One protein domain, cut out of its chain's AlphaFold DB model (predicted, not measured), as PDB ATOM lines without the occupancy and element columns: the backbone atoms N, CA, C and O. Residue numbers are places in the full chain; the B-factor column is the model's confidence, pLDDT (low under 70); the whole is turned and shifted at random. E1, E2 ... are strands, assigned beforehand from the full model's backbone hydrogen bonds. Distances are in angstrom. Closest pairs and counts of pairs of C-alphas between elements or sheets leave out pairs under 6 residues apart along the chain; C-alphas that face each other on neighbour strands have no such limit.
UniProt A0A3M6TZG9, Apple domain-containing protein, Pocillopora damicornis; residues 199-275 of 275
ATOM      1  N   LEU A 199     157.250 171.823 249.040       87.94
ATOM      2  CA  LEU A 199     157.319 171.414 247.642       87.94
ATOM      3  C   LEU A 199     156.499 170.133 247.488       87.94
ATOM      4  O   LEU A 199     156.891 169.086 248.002       87.94
ATOM      5  N   ASN A 200     155.340 170.222 246.838       88.69
ATOM      6  CA  ASN A 200     154.398 169.103 246.713       88.69
ATOM      7  C   ASN A 200     153.992 168.764 245.273       88.69
ATOM      8  O   ASN A 200     153.238 167.809 245.062       88.69
ATOM      9  N   ASP A 201     154.510 169.511 244.296       87.69
ATOM     10  CA  ASP A 201     154.232 169.286 242.883       87.69
ATOM     11  C   ASP A 201     154.708 167.894 242.448       87.69
ATOM     12  O   ASP A 201     155.840 167.488 242.714       87.69
ATOM     13  N   SER A 202     153.848 167.153 241.747       88.12
ATOM     14  CA  SER A 202     154.162 165.781 241.314       88.12
ATOM     15  C   SER A 202     155.276 165.703 240.269       88.12
ATOM     16  O   SER A 202     155.896 164.654 240.113       88.12
ATOM     17  N   ASP A 203     155.554 166.807 239.575       85.25
ATOM     18  CA  ASP A 203     156.640 166.891 238.597       85.25
ATOM     19  C   ASP A 203     158.037 166.823 239.231       85.25
ATOM     20  O   ASP A 203     159.003 166.511 238.541       85.25
ATOM     21  N   ARG A 204     158.141 167.017 240.550       84.81
ATOM     22  CA  ARG A 204     159.391 166.958 241.322       84.81
ATOM     23  C   ARG A 204     159.809 165.540 241.717       84.81
ATOM     24  O   ARG A 204     160.927 165.357 242.194       84.81
ATOM     25  N   HIS A 205     158.932 164.549 241.547       88.44
ATOM     26  CA  HIS A 205     159.213 163.164 241.925       88.44
ATOM     27  C   HIS A 205     160.318 162.549 241.053       88.44
ATOM     28  O   HIS A 205     160.351 162.784 239.843       88.44
ATOM     29  N   SER A 206     161.159 161.677 241.629       86.44
ATOM     30  CA  SER A 206     162.237 160.959 240.911       86.44
ATOM     31  C   SER A 206     161.754 160.213 239.670       86.44
ATOM     32  O   SER A 206     162.452 160.111 238.662       86.44
ATOM     33  N   ASP A 207     160.526 159.719 239.756       86.75
ATOM     34  CA  ASP A 207     159.919 158.864 238.741       86.75
ATOM     35  C   ASP A 207     159.095 159.663 237.725       86.75
ATOM     36  O   ASP A 207     158.582 159.096 236.757       86.75
ATOM     37  N   PHE A 208     158.972 160.982 237.910       84.19
ATOM     38  CA  PHE A 208     158.253 161.822 236.968       84.19
ATOM     39  C   PHE A 208     159.035 161.934 235.655       84.19
ATOM     40  O   PHE A 208     160.197 162.350 235.627       84.19
ATOM     41  N   GLY A 209     158.391 161.524 234.562       77.56
ATOM     42  CA  GLY A 209     158.966 161.507 233.219       77.56
ATOM     43  C   GLY A 209     158.980 162.875 232.527       77.56
ATOM     44  O   GLY A 209     158.912 163.932 233.147       77.56
ATOM     45  N   ARG A 210     159.075 162.858 231.192       68.25
ATOM     46  CA  ARG A 210     159.144 164.075 230.373       68.25
ATOM     47  C   ARG A 210     157.760 164.735 230.259       68.25
ATOM     48  O   ARG A 210     156.877 164.177 229.615       68.25
ATOM     49  N   GLY A 211     157.610 165.918 230.852       68.31
ATOM     50  CA  GLY A 211     156.444 166.807 230.724       68.31
ATOM     51  C   GLY A 211     156.851 168.237 230.346       68.31
ATOM     52  O   GLY A 211     157.980 168.455 229.890       68.31
ATOM     53  N   ASP A 212     155.953 169.208 230.542       69.56
ATOM     54  CA  ASP A 212     156.285 170.634 230.418       69.56
ATOM     55  C   ASP A 212     157.427 170.974 231.381       69.56
ATOM     56  O   ASP A 212     157.318 170.766 232.590       69.56
ATOM     57  N   ARG A 213     158.547 171.467 230.839       66.50
ATOM     58  CA  ARG A 213     159.725 171.812 231.641       66.50
ATOM     59  C   ARG A 213     159.367 172.932 232.607       66.50
ATOM     60  O   ARG A 213     159.124 174.059 232.174       66.50
ATOM     61  N   LYS A 214     159.414 172.644 233.905       66.19
ATOM     62  CA  LYS A 214     159.348 173.668 234.945       66.19
ATOM     63  C   LYS A 214     160.731 173.871 235.534       66.19
ATOM     64  O   LYS A 214     161.347 172.943 236.048       66.19
ATOM     65  N   CYS A 215     161.221 175.097 235.431       67.69
ATOM     66  CA  CYS A 215     162.434 175.515 236.111       67.69
ATOM     67  C   CYS A 215     162.047 176.126 237.459       67.69
ATOM     68  O   CYS A 215     161.138 176.950 237.528       67.69
ATOM     69  N   ASP A 216     162.787 175.791 238.509       72.06
ATOM     70  CA  ASP A 216     162.624 176.354 239.855       72.06
ATOM     71  C   ASP A 216     163.187 177.782 239.983       72.06
ATOM     72  O   ASP A 216     163.702 178.185 241.021       72.06
ATOM     73  N   ASN A 217     163.075 178.594 238.930       74.44
ATOM     74  CA  ASN A 217     163.565 179.976 238.911       74.44
ATOM     75  C   ASN A 217     162.780 180.929 239.836       74.44
ATOM     76  O   ASN A 217     163.146 182.094 239.954       74.44
ATOM     77  N   HIS A 218     161.718 180.440 240.480       76.62
ATOM     78  CA  HIS A 218     160.920 181.170 241.468       76.62
ATOM     79  C   HIS A 218     161.207 180.737 242.915       76.62
ATOM     80  O   HIS A 218     160.652 181.331 243.842       76.62
ATOM     81  N   LEU A 219     162.037 179.709 243.135       81.75
ATOM     82  CA  LEU A 219     162.452 179.333 244.485       81.75
ATOM     83  C   LEU A 219     163.495 180.339 244.988       81.75
ATOM     84  O   LEU A 219     164.478 180.631 244.312       81.75
ATOM     85  N   THR A 220     163.271 180.885 246.180       81.12
ATOM     86  CA  THR A 220     164.210 181.788 246.862       81.12
ATOM     87  C   THR A 220     165.115 181.003 247.808       81.12
ATOM     88  O   THR A 220     164.804 179.866 248.155       81.12
ATOM     89  N   GLU A 221     166.203 181.603 248.286       77.69
ATOM     90  CA  GLU A 221     166.954 181.044 249.416       77.69
ATOM     91  C   GLU A 221     166.032 180.955 250.643       77.69
ATOM     92  O   GLU A 221     165.510 181.969 251.106       77.69
ATOM     93  N   ASP A 222     165.727 179.732 251.076       75.56
ATOM     94  CA  ASP A 222     164.795 179.428 252.164       75.56
ATOM     95  C   ASP A 222     164.908 177.940 252.541       75.56
ATOM     96  O   ASP A 222     165.558 177.159 251.837       75.56
ATOM     97  N   TRP A 223     164.235 177.517 253.610       75.44
ATOM     98  CA  TRP A 223     164.092 176.093 253.907       75.44
ATOM     99  C   TRP A 223     162.943 175.484 253.106       75.44
ATOM    100  O   TRP A 223     161.866 176.066 252.989       75.44
ATOM    101  N   TYR A 224     163.140 174.271 252.591       82.38
ATOM    102  CA  TYR A 224     162.132 173.556 251.809       82.38
ATOM    103  C   TYR A 224     161.921 172.136 252.326       82.38
ATOM    104  O   TYR A 224     162.855 171.486 252.796       82.38
ATOM    105  N   ARG A 225     160.691 171.631 252.194       84.81
ATOM    106  CA  ARG A 225     160.337 170.239 252.498       84.81
ATOM    107  C   ARG A 225     159.555 169.619 251.348       84.81
ATOM    108  O   ARG A 225     158.495 170.121 250.980       84.81
ATOM    109  N   PHE A 226     160.052 168.495 250.841       86.62
ATOM    110  CA  PHE A 226     159.326 167.645 249.902       86.62
ATOM    111  C   PHE A 226     158.168 166.941 250.610       86.62
ATOM    112  O   PHE A 226     158.326 166.442 251.728       86.62
ATOM    113  N   SER A 227     156.999 166.917 249.979       88.50
ATOM    114  CA  SER A 227     155.867 166.122 250.453       88.50
ATOM    115  C   SER A 227     154.925 165.729 249.313       88.50
ATOM    116  O   SER A 227     155.036 166.225 248.194       88.50
ATOM    117  N   ALA A 228     153.953 164.868 249.615       89.62
ATOM    118  CA  ALA A 228     152.902 164.448 248.688       89.62
ATOM    119  C   ALA A 228     153.461 163.967 247.334       89.62
ATOM    120  O   ALA A 228     154.312 163.080 247.303       89.62
ATOM    121  N   GLY A 229     152.978 164.529 246.221       85.25
ATOM    122  CA  GLY A 229     153.341 164.093 244.873       85.25
ATOM    123  C   GLY A 229     154.822 164.264 244.546       85.25
ATOM    124  O   GLY A 229     155.325 163.546 243.695       85.25
ATOM    125  N   ALA A 230     155.530 165.156 245.241       85.69
ATOM    126  CA  ALA A 230     156.963 165.370 245.058       85.69
ATOM    127  C   ALA A 230     157.830 164.278 245.718       85.69
ATOM    128  O   ALA A 230     159.045 164.266 245.530       85.69
ATOM    129  N   GLY A 231     157.225 163.378 246.502       87.06
ATOM    130  CA  GLY A 231     157.938 162.422 247.347       87.06
ATOM    131  C   GLY A 231     158.379 163.048 248.672       87.06
ATOM    132  O   GLY A 231     157.920 164.121 249.057       87.06
ATOM    133  N   THR A 232     159.251 162.357 249.406       86.31
ATOM    134  CA  THR A 232     159.682 162.775 250.756       86.31
ATOM    135  C   THR A 232     161.127 163.253 250.823       86.31
ATOM    136  O   THR A 232     161.550 163.769 251.857       86.31
ATOM    137  N   SER A 233     161.908 163.075 249.756       88.19
ATOM    138  CA  SER A 233     163.337 163.365 249.766       88.19
ATOM    139  C   SER A 233     163.894 163.607 248.367       88.19
ATOM    140  O   SER A 233     163.380 163.097 247.375       88.19
ATOM    141  N   ILE A 234     164.984 164.371 248.299       87.75
ATOM    142  CA  ILE A 234     165.779 164.509 247.076       87.75
ATOM    143  C   ILE A 234     166.556 163.204 246.808       87.75
ATOM    144  O   ILE A 234     166.982 162.554 247.761       87.75
ATOM    145  N   PRO A 235     166.785 162.797 245.552       89.50
ATOM    146  CA  PRO A 235     167.642 161.654 245.248       89.50
ATOM    147  C   PRO A 235     169.062 161.835 245.802       89.50
ATOM    148  O   PRO A 235     169.600 162.941 245.804       89.50
ATOM    149  N   THR A 236     169.686 160.738 246.225       92.12
ATOM    150  CA  THR A 236     171.090 160.674 246.691       92.12
ATOM    151  C   THR A 236     172.024 160.015 245.673       92.12
ATOM    152  O   THR A 236     173.191 159.750 245.948       92.12
ATOM    153  N   HIS A 237     171.510 159.717 244.480       89.12
ATOM    154  CA  HIS A 237     172.235 159.072 243.393       89.12
ATOM    155  C   HIS A 237     171.864 159.708 242.053       89.12
ATOM    156  O   HIS A 237     170.810 160.330 241.915       89.12
ATOM    157  N   CYS A 238     172.733 159.522 241.059       87.94
ATOM    158  CA  CYS A 238     172.516 160.017 239.705       87.94
ATOM    159  C   CYS A 238     171.230 159.435 239.109       87.94
ATOM    160  O   CYS A 238     171.081 158.214 239.017       87.94
ATOM    161  N   LEU A 239     170.337 160.311 238.652       86.88
ATOM    162  CA  LEU A 239     169.141 159.924 237.911       86.88
ATOM    163  C   LEU A 239     169.393 159.949 236.393       86.88
ATOM    164  O   LEU A 239     170.216 160.739 235.922       86.88
ATOM    165  N   PRO A 240     168.680 159.120 235.608       85.31
ATOM    166  CA  PRO A 240     168.688 159.213 234.152       85.31
ATOM    167  C   PRO A 240     168.237 160.591 233.651       85.31
ATOM    168  O   PRO A 240     167.428 161.260 234.295       85.31
ATOM    169  N   HIS A 241     168.691 160.973 232.454       84.88
ATOM    170  CA  HIS A 241     168.200 162.169 231.764       84.88
ATOM    171  C   HIS A 241     166.664 162.175 231.650       84.88
ATOM    172  O   HIS A 241     166.037 161.123 231.484       84.88
ATOM    173  N   HIS A 242     166.065 163.369 231.673       83.75
ATOM    174  CA  HIS A 242     164.611 163.570 231.559       83.75
ATOM    175  C   HIS A 242     163.806 162.917 232.701       83.75
ATOM    176  O   HIS A 242     162.900 162.103 232.470       83.75
ATOM    177  N   ARG A 243     164.164 163.260 233.941       85.50
ATOM    178  CA  ARG A 243     163.483 162.861 235.184       85.50
ATOM    179  C   ARG A 243     163.252 164.080 236.076       85.50
ATOM    180  O   ARG A 243     163.891 165.110 235.870       85.50
ATOM    181  N   CYS A 244     162.333 163.970 237.036       79.50
ATOM    182  CA  CYS A 244     161.949 165.063 237.941       79.50
ATOM    183  C   CYS A 244     161.550 166.355 237.203       79.50
ATOM    184  O   CYS A 244     161.901 167.453 237.633       79.50
ATOM    185  N   GLY A 245     160.922 166.237 236.027       79.19
ATOM    186  CA  GLY A 245     160.485 167.403 235.253       79.19
ATOM    187  C   GLY A 245     161.613 168.245 234.626       79.19
ATOM    188  O   GLY A 245     161.340 169.329 234.111       79.19
ATOM    189  N   THR A 246     162.864 167.759 234.610       77.88
ATOM    190  CA  THR A 246     164.042 168.451 234.049       77.88
ATOM    191  C   THR A 246     164.873 167.550 233.122       77.88
ATOM    192  O   THR A 246     164.747 166.329 233.136       77.88
ATOM    193  N   ASP A 247     165.739 168.138 232.290       80.19
ATOM    194  CA  ASP A 247     166.655 167.388 231.412       80.19
ATOM    195  C   ASP A 247     167.835 166.770 232.144       80.19
ATOM    196  O   ASP A 247     168.277 165.674 231.792       80.19
ATOM    197  N   LEU A 248     168.349 167.507 233.127       82.69
ATOM    198  CA  LEU A 248     169.559 167.195 233.875       82.69
ATOM    199  C   LEU A 248     169.194 167.247 235.359       82.69
ATOM    200  O   LEU A 248     169.337 168.297 235.990       82.69
ATOM    201  N   PRO A 249     168.634 166.154 235.903       84.88
ATOM    202  CA  PRO A 249     168.264 166.097 237.307       84.88
ATOM    203  C   PRO A 249     169.504 166.198 238.198       84.88
ATOM    204  O   PRO A 249     170.547 165.598 237.928       84.88
ATOM    205  N   GLY A 250     169.370 166.972 239.273       85.38
ATOM    206  CA  GLY A 250     170.361 167.035 240.338       85.38
ATOM    207  C   GLY A 250     170.080 166.015 241.441       85.38
ATOM    208  O   GLY A 250     168.944 165.578 241.621       85.38
ATOM    209  N   TRP A 251     171.115 165.657 242.197       89.75
ATOM    210  CA  TRP A 251     171.014 164.793 243.375       89.75
ATOM    211  C   TRP A 251     171.948 165.270 244.487       89.75
ATOM    212  O   TRP A 251     172.888 166.028 244.251       89.75
ATOM    213  N   MET A 252     171.681 164.840 245.715       91.12
ATOM    214  CA  MET A 252     172.537 165.107 246.866       91.12
ATOM    215  C   MET A 252     173.784 164.220 246.815       91.12
ATOM    216  O   MET A 252     173.678 163.004 246.677       91.12
ATOM    217  N   ASP A 253     174.962 164.824 246.960       86.62
ATOM    218  CA  ASP A 253     176.222 164.095 247.104       86.62
ATOM    219  C   ASP A 253     176.363 163.557 248.540       86.62
ATOM    220  O   ASP A 253     176.638 164.309 249.484       86.62
ATOM    221  N   GLY A 254     176.108 162.256 248.711       85.62
ATOM    222  CA  GLY A 254     176.106 161.552 249.997       85.62
ATOM    223  C   GLY A 254     174.715 161.093 250.452       85.62
ATOM    224  O   GLY A 254     173.735 161.168 249.717       85.62
ATOM    225  N   ALA A 255     174.632 160.576 251.681       87.44
ATOM    226  CA  ALA A 255     173.376 160.121 252.280       87.44
ATOM    227  C   ALA A 255     172.599 161.272 252.942       87.44
ATOM    228  O   ALA A 255     173.177 162.295 253.328       87.44
ATOM    229  N   HIS A 256     171.287 161.078 253.115       85.31
ATOM    230  CA  HIS A 256     170.474 161.976 253.933       85.31
ATOM    231  C   HIS A 256     170.965 161.987 255.386       85.31
ATOM    232  O   HIS A 256     171.304 160.919 255.898       85.31
ATOM    233  N   PRO A 257     170.981 163.162 256.046       82.94
ATOM    234  CA  PRO A 257     171.368 163.258 257.445       82.94
ATOM    235  C   PRO A 257     170.505 162.371 258.339       82.94
ATOM    236  O   PRO A 257     169.281 162.312 258.197       82.94
ATOM    237  N   THR A 258     171.163 161.698 259.273       79.44
ATOM    238  CA  THR A 258     170.510 160.992 260.376       79.44
ATOM    239  C   THR A 258     170.119 161.965 261.488       79.44
ATOM    240  O   THR A 258     170.598 163.098 261.542       79.44
ATOM    241  N   VAL A 259     169.255 161.519 262.405       69.12
ATOM    242  CA  VAL A 259     168.850 162.325 263.572       69.12
ATOM    243  C   VAL A 259     170.069 162.764 264.392       69.12
ATOM    244  O   VAL A 259     170.135 163.917 264.808       69.12
ATOM    245  N   ASP A 260     171.056 161.879 264.549       61.12
ATOM    246  CA  ASP A 260     172.267 162.141 265.334       61.12
ATOM    247  C   ASP A 260     173.225 163.135 264.657       61.12
ATOM    248  O   ASP A 260     174.006 163.804 265.331       61.12
ATOM    249  N   GLU A 261     173.171 163.257 263.326       61.50
ATOM    250  CA  GLU A 261     173.993 164.213 262.573       61.50
ATOM    251  C   GLU A 261     173.435 165.645 262.616       61.50
ATOM    252  O   GLU A 261     174.185 166.599 262.407       61.50
ATOM    253  N   GLY A 262     172.139 165.820 262.887       66.00
ATOM    254  CA  GLY A 262     171.500 167.134 262.925       66.00
ATOM    255  C   GLY A 262     171.514 167.862 261.570       66.00
ATOM    256  O   GLY A 262     171.207 167.283 260.526       66.00
ATOM    257  N   VAL A 263     171.821 169.165 261.578       71.81
ATOM    258  CA  VAL A 263     171.858 170.004 260.364       71.81
ATOM    259  C   VAL A 263     173.203 169.850 259.655       71.81
ATOM    260  O   VAL A 263     174.250 170.147 260.227       71.81
ATOM    261  N   VAL A 264     173.177 169.451 258.381       74.38
ATOM    262  CA  VAL A 264     174.386 169.214 257.577       74.38
ATOM    263  C   VAL A 264     174.364 169.984 256.257       74.38
ATOM    264  O   VAL A 264     173.318 170.143 255.629       74.38
ATOM    265  N   SER A 265     175.545 170.394 255.792       81.31
ATOM    266  CA  SER A 265     175.738 170.973 254.457       81.31
ATOM    267  C   SER A 265     176.187 169.894 253.472       81.31
ATOM    268  O   SER A 265     177.230 169.267 253.661       81.31
ATOM    269  N   ARG A 266     175.425 169.689 252.392       83.31
ATOM    270  CA  ARG A 266     175.748 168.751 251.301       83.31
ATOM    271  C   ARG A 266     175.761 169.490 249.966       83.31
ATOM    272  O   ARG A 266     175.021 170.455 249.782       83.31
ATOM    273  N   LYS A 267     176.602 169.047 249.031       87.12
ATOM    274  CA  LYS A 267     176.628 169.596 247.669       87.12
ATOM    275  C   LYS A 267     175.568 168.912 246.812       87.12
ATOM    276  O   LYS A 267     175.300 167.725 246.986       87.12
ATOM    277  N   LEU A 268     174.997 169.661 245.874       83.88
ATOM    278  CA  LEU A 268     174.190 169.094 244.798       83.88
ATOM    279  C   LEU A 268     175.099 168.765 243.615       83.88
ATOM    280  O   LEU A 268     175.888 169.602 243.176       83.88
ATOM    281  N   ALA A 269     174.982 167.543 243.117       86.12
ATOM    282  CA  ALA A 269     175.647 167.069 241.917       86.12
ATOM    283  C   ALA A 269     174.674 167.096 240.730       86.12
ATOM    284  O   ALA A 269     173.462 166.976 240.903       86.12
ATOM    285  N   THR A 270     175.214 167.268 239.526       82.88
ATOM    286  CA  THR A 270     174.473 167.203 238.258       82.88
ATOM    287  C   THR A 270     175.286 166.412 237.241       82.88
ATOM    288  O   THR A 270     176.514 166.331 237.336       82.88
ATOM    289  N   THR A 271     174.616 165.812 236.260       78.12
ATOM    290  CA  THR A 271     175.296 165.148 235.144       78.12
ATOM    291  C   THR A 271     176.067 166.179 234.308       78.12
ATOM    292  O   THR A 271     175.456 167.170 233.891       78.12
ATOM    293  N   PRO A 272     177.367 165.967 234.017       69.75
ATOM    294  CA  PRO A 272     178.136 166.866 233.165       69.75
ATOM    295  C   PRO A 272     177.497 166.985 231.781       69.75
ATOM    296  O   PRO A 272     177.148 165.979 231.164       69.75
ATOM    297  N   ILE A 273     177.385 168.209 231.268       63.19
ATOM    298  CA  ILE A 273     177.002 168.427 229.872       63.19
ATOM    299  C   ILE A 273     178.223 168.074 229.021       63.19
ATOM    300  O   ILE A 273     179.210 168.814 229.016       63.19
ATOM    301  N   SER A 274     178.183 166.941 228.319       56.00
ATOM    302  CA  SER A 274     179.128 166.690 227.232       56.00
ATOM    303  C   SER A 274     178.882 167.742 226.149       56.00
ATOM    304  O   SER A 274     177.790 167.777 225.577       56.00
ATOM    305  N   LYS A 275     179.858 168.632 225.934       43.19
ATOM    306  CA  LYS A 275     179.876 169.544 224.783       43.19
ATOM    307  C   LYS A 275     179.981 168.771 223.476       43.19
ATOM    308  O   LYS A 275     180.688 167.739 223.477       43.19
TER     309      LYS A 275
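This is residues 199 to 275 of the 275 residues of the protein "Apple domain-containing protein" of Pocillopora damicornis (UniProt A0A3M6TZG9). This is a body of loops with little regular structure: long unnamed stretches, 199 to 222 and 227 to 249, precede a small hairpin of E2 and E3, from whose long loop residues 258 to 263 stick out. E1 is a short strand away from that hairpin. The printed part has 77 residues, no named helix and three strands in the order E1, E2, E3, all strand by class with 10 residues in named elements. It is compact, with a radius of gyration of the C-alphas of 13.1 A and spans of 38 by 30 by 23 A.

E1, residues 223 to 226, pairs with no named strand. E2, residues 250 to 252, and E3, residues 268 to 270, are antiparallel neighbours at 142 degrees and form a hairpin. C-alphas 250 and 270 face each other at 4.6 A; N 269 and O 251 are within hydrogen-bond range at 2.8 A. E1 is apart from E2 and E3.

E1 runs 10.5 A from C-alpha 223 at (164.092, 176.093, 253.907). E2 measures 7.1 A and E3 6.8 A, ending at C-alpha 270, (174.473, 167.203, 238.258).

The C-alphas of Asp 260 and Lys 275, the chain's last residue, are farthest apart, 41.9 A. The printed part has no cut, and both links are long. Confidence is under 70 at residues 210 to 215, 259 to 262 and 272 to 275.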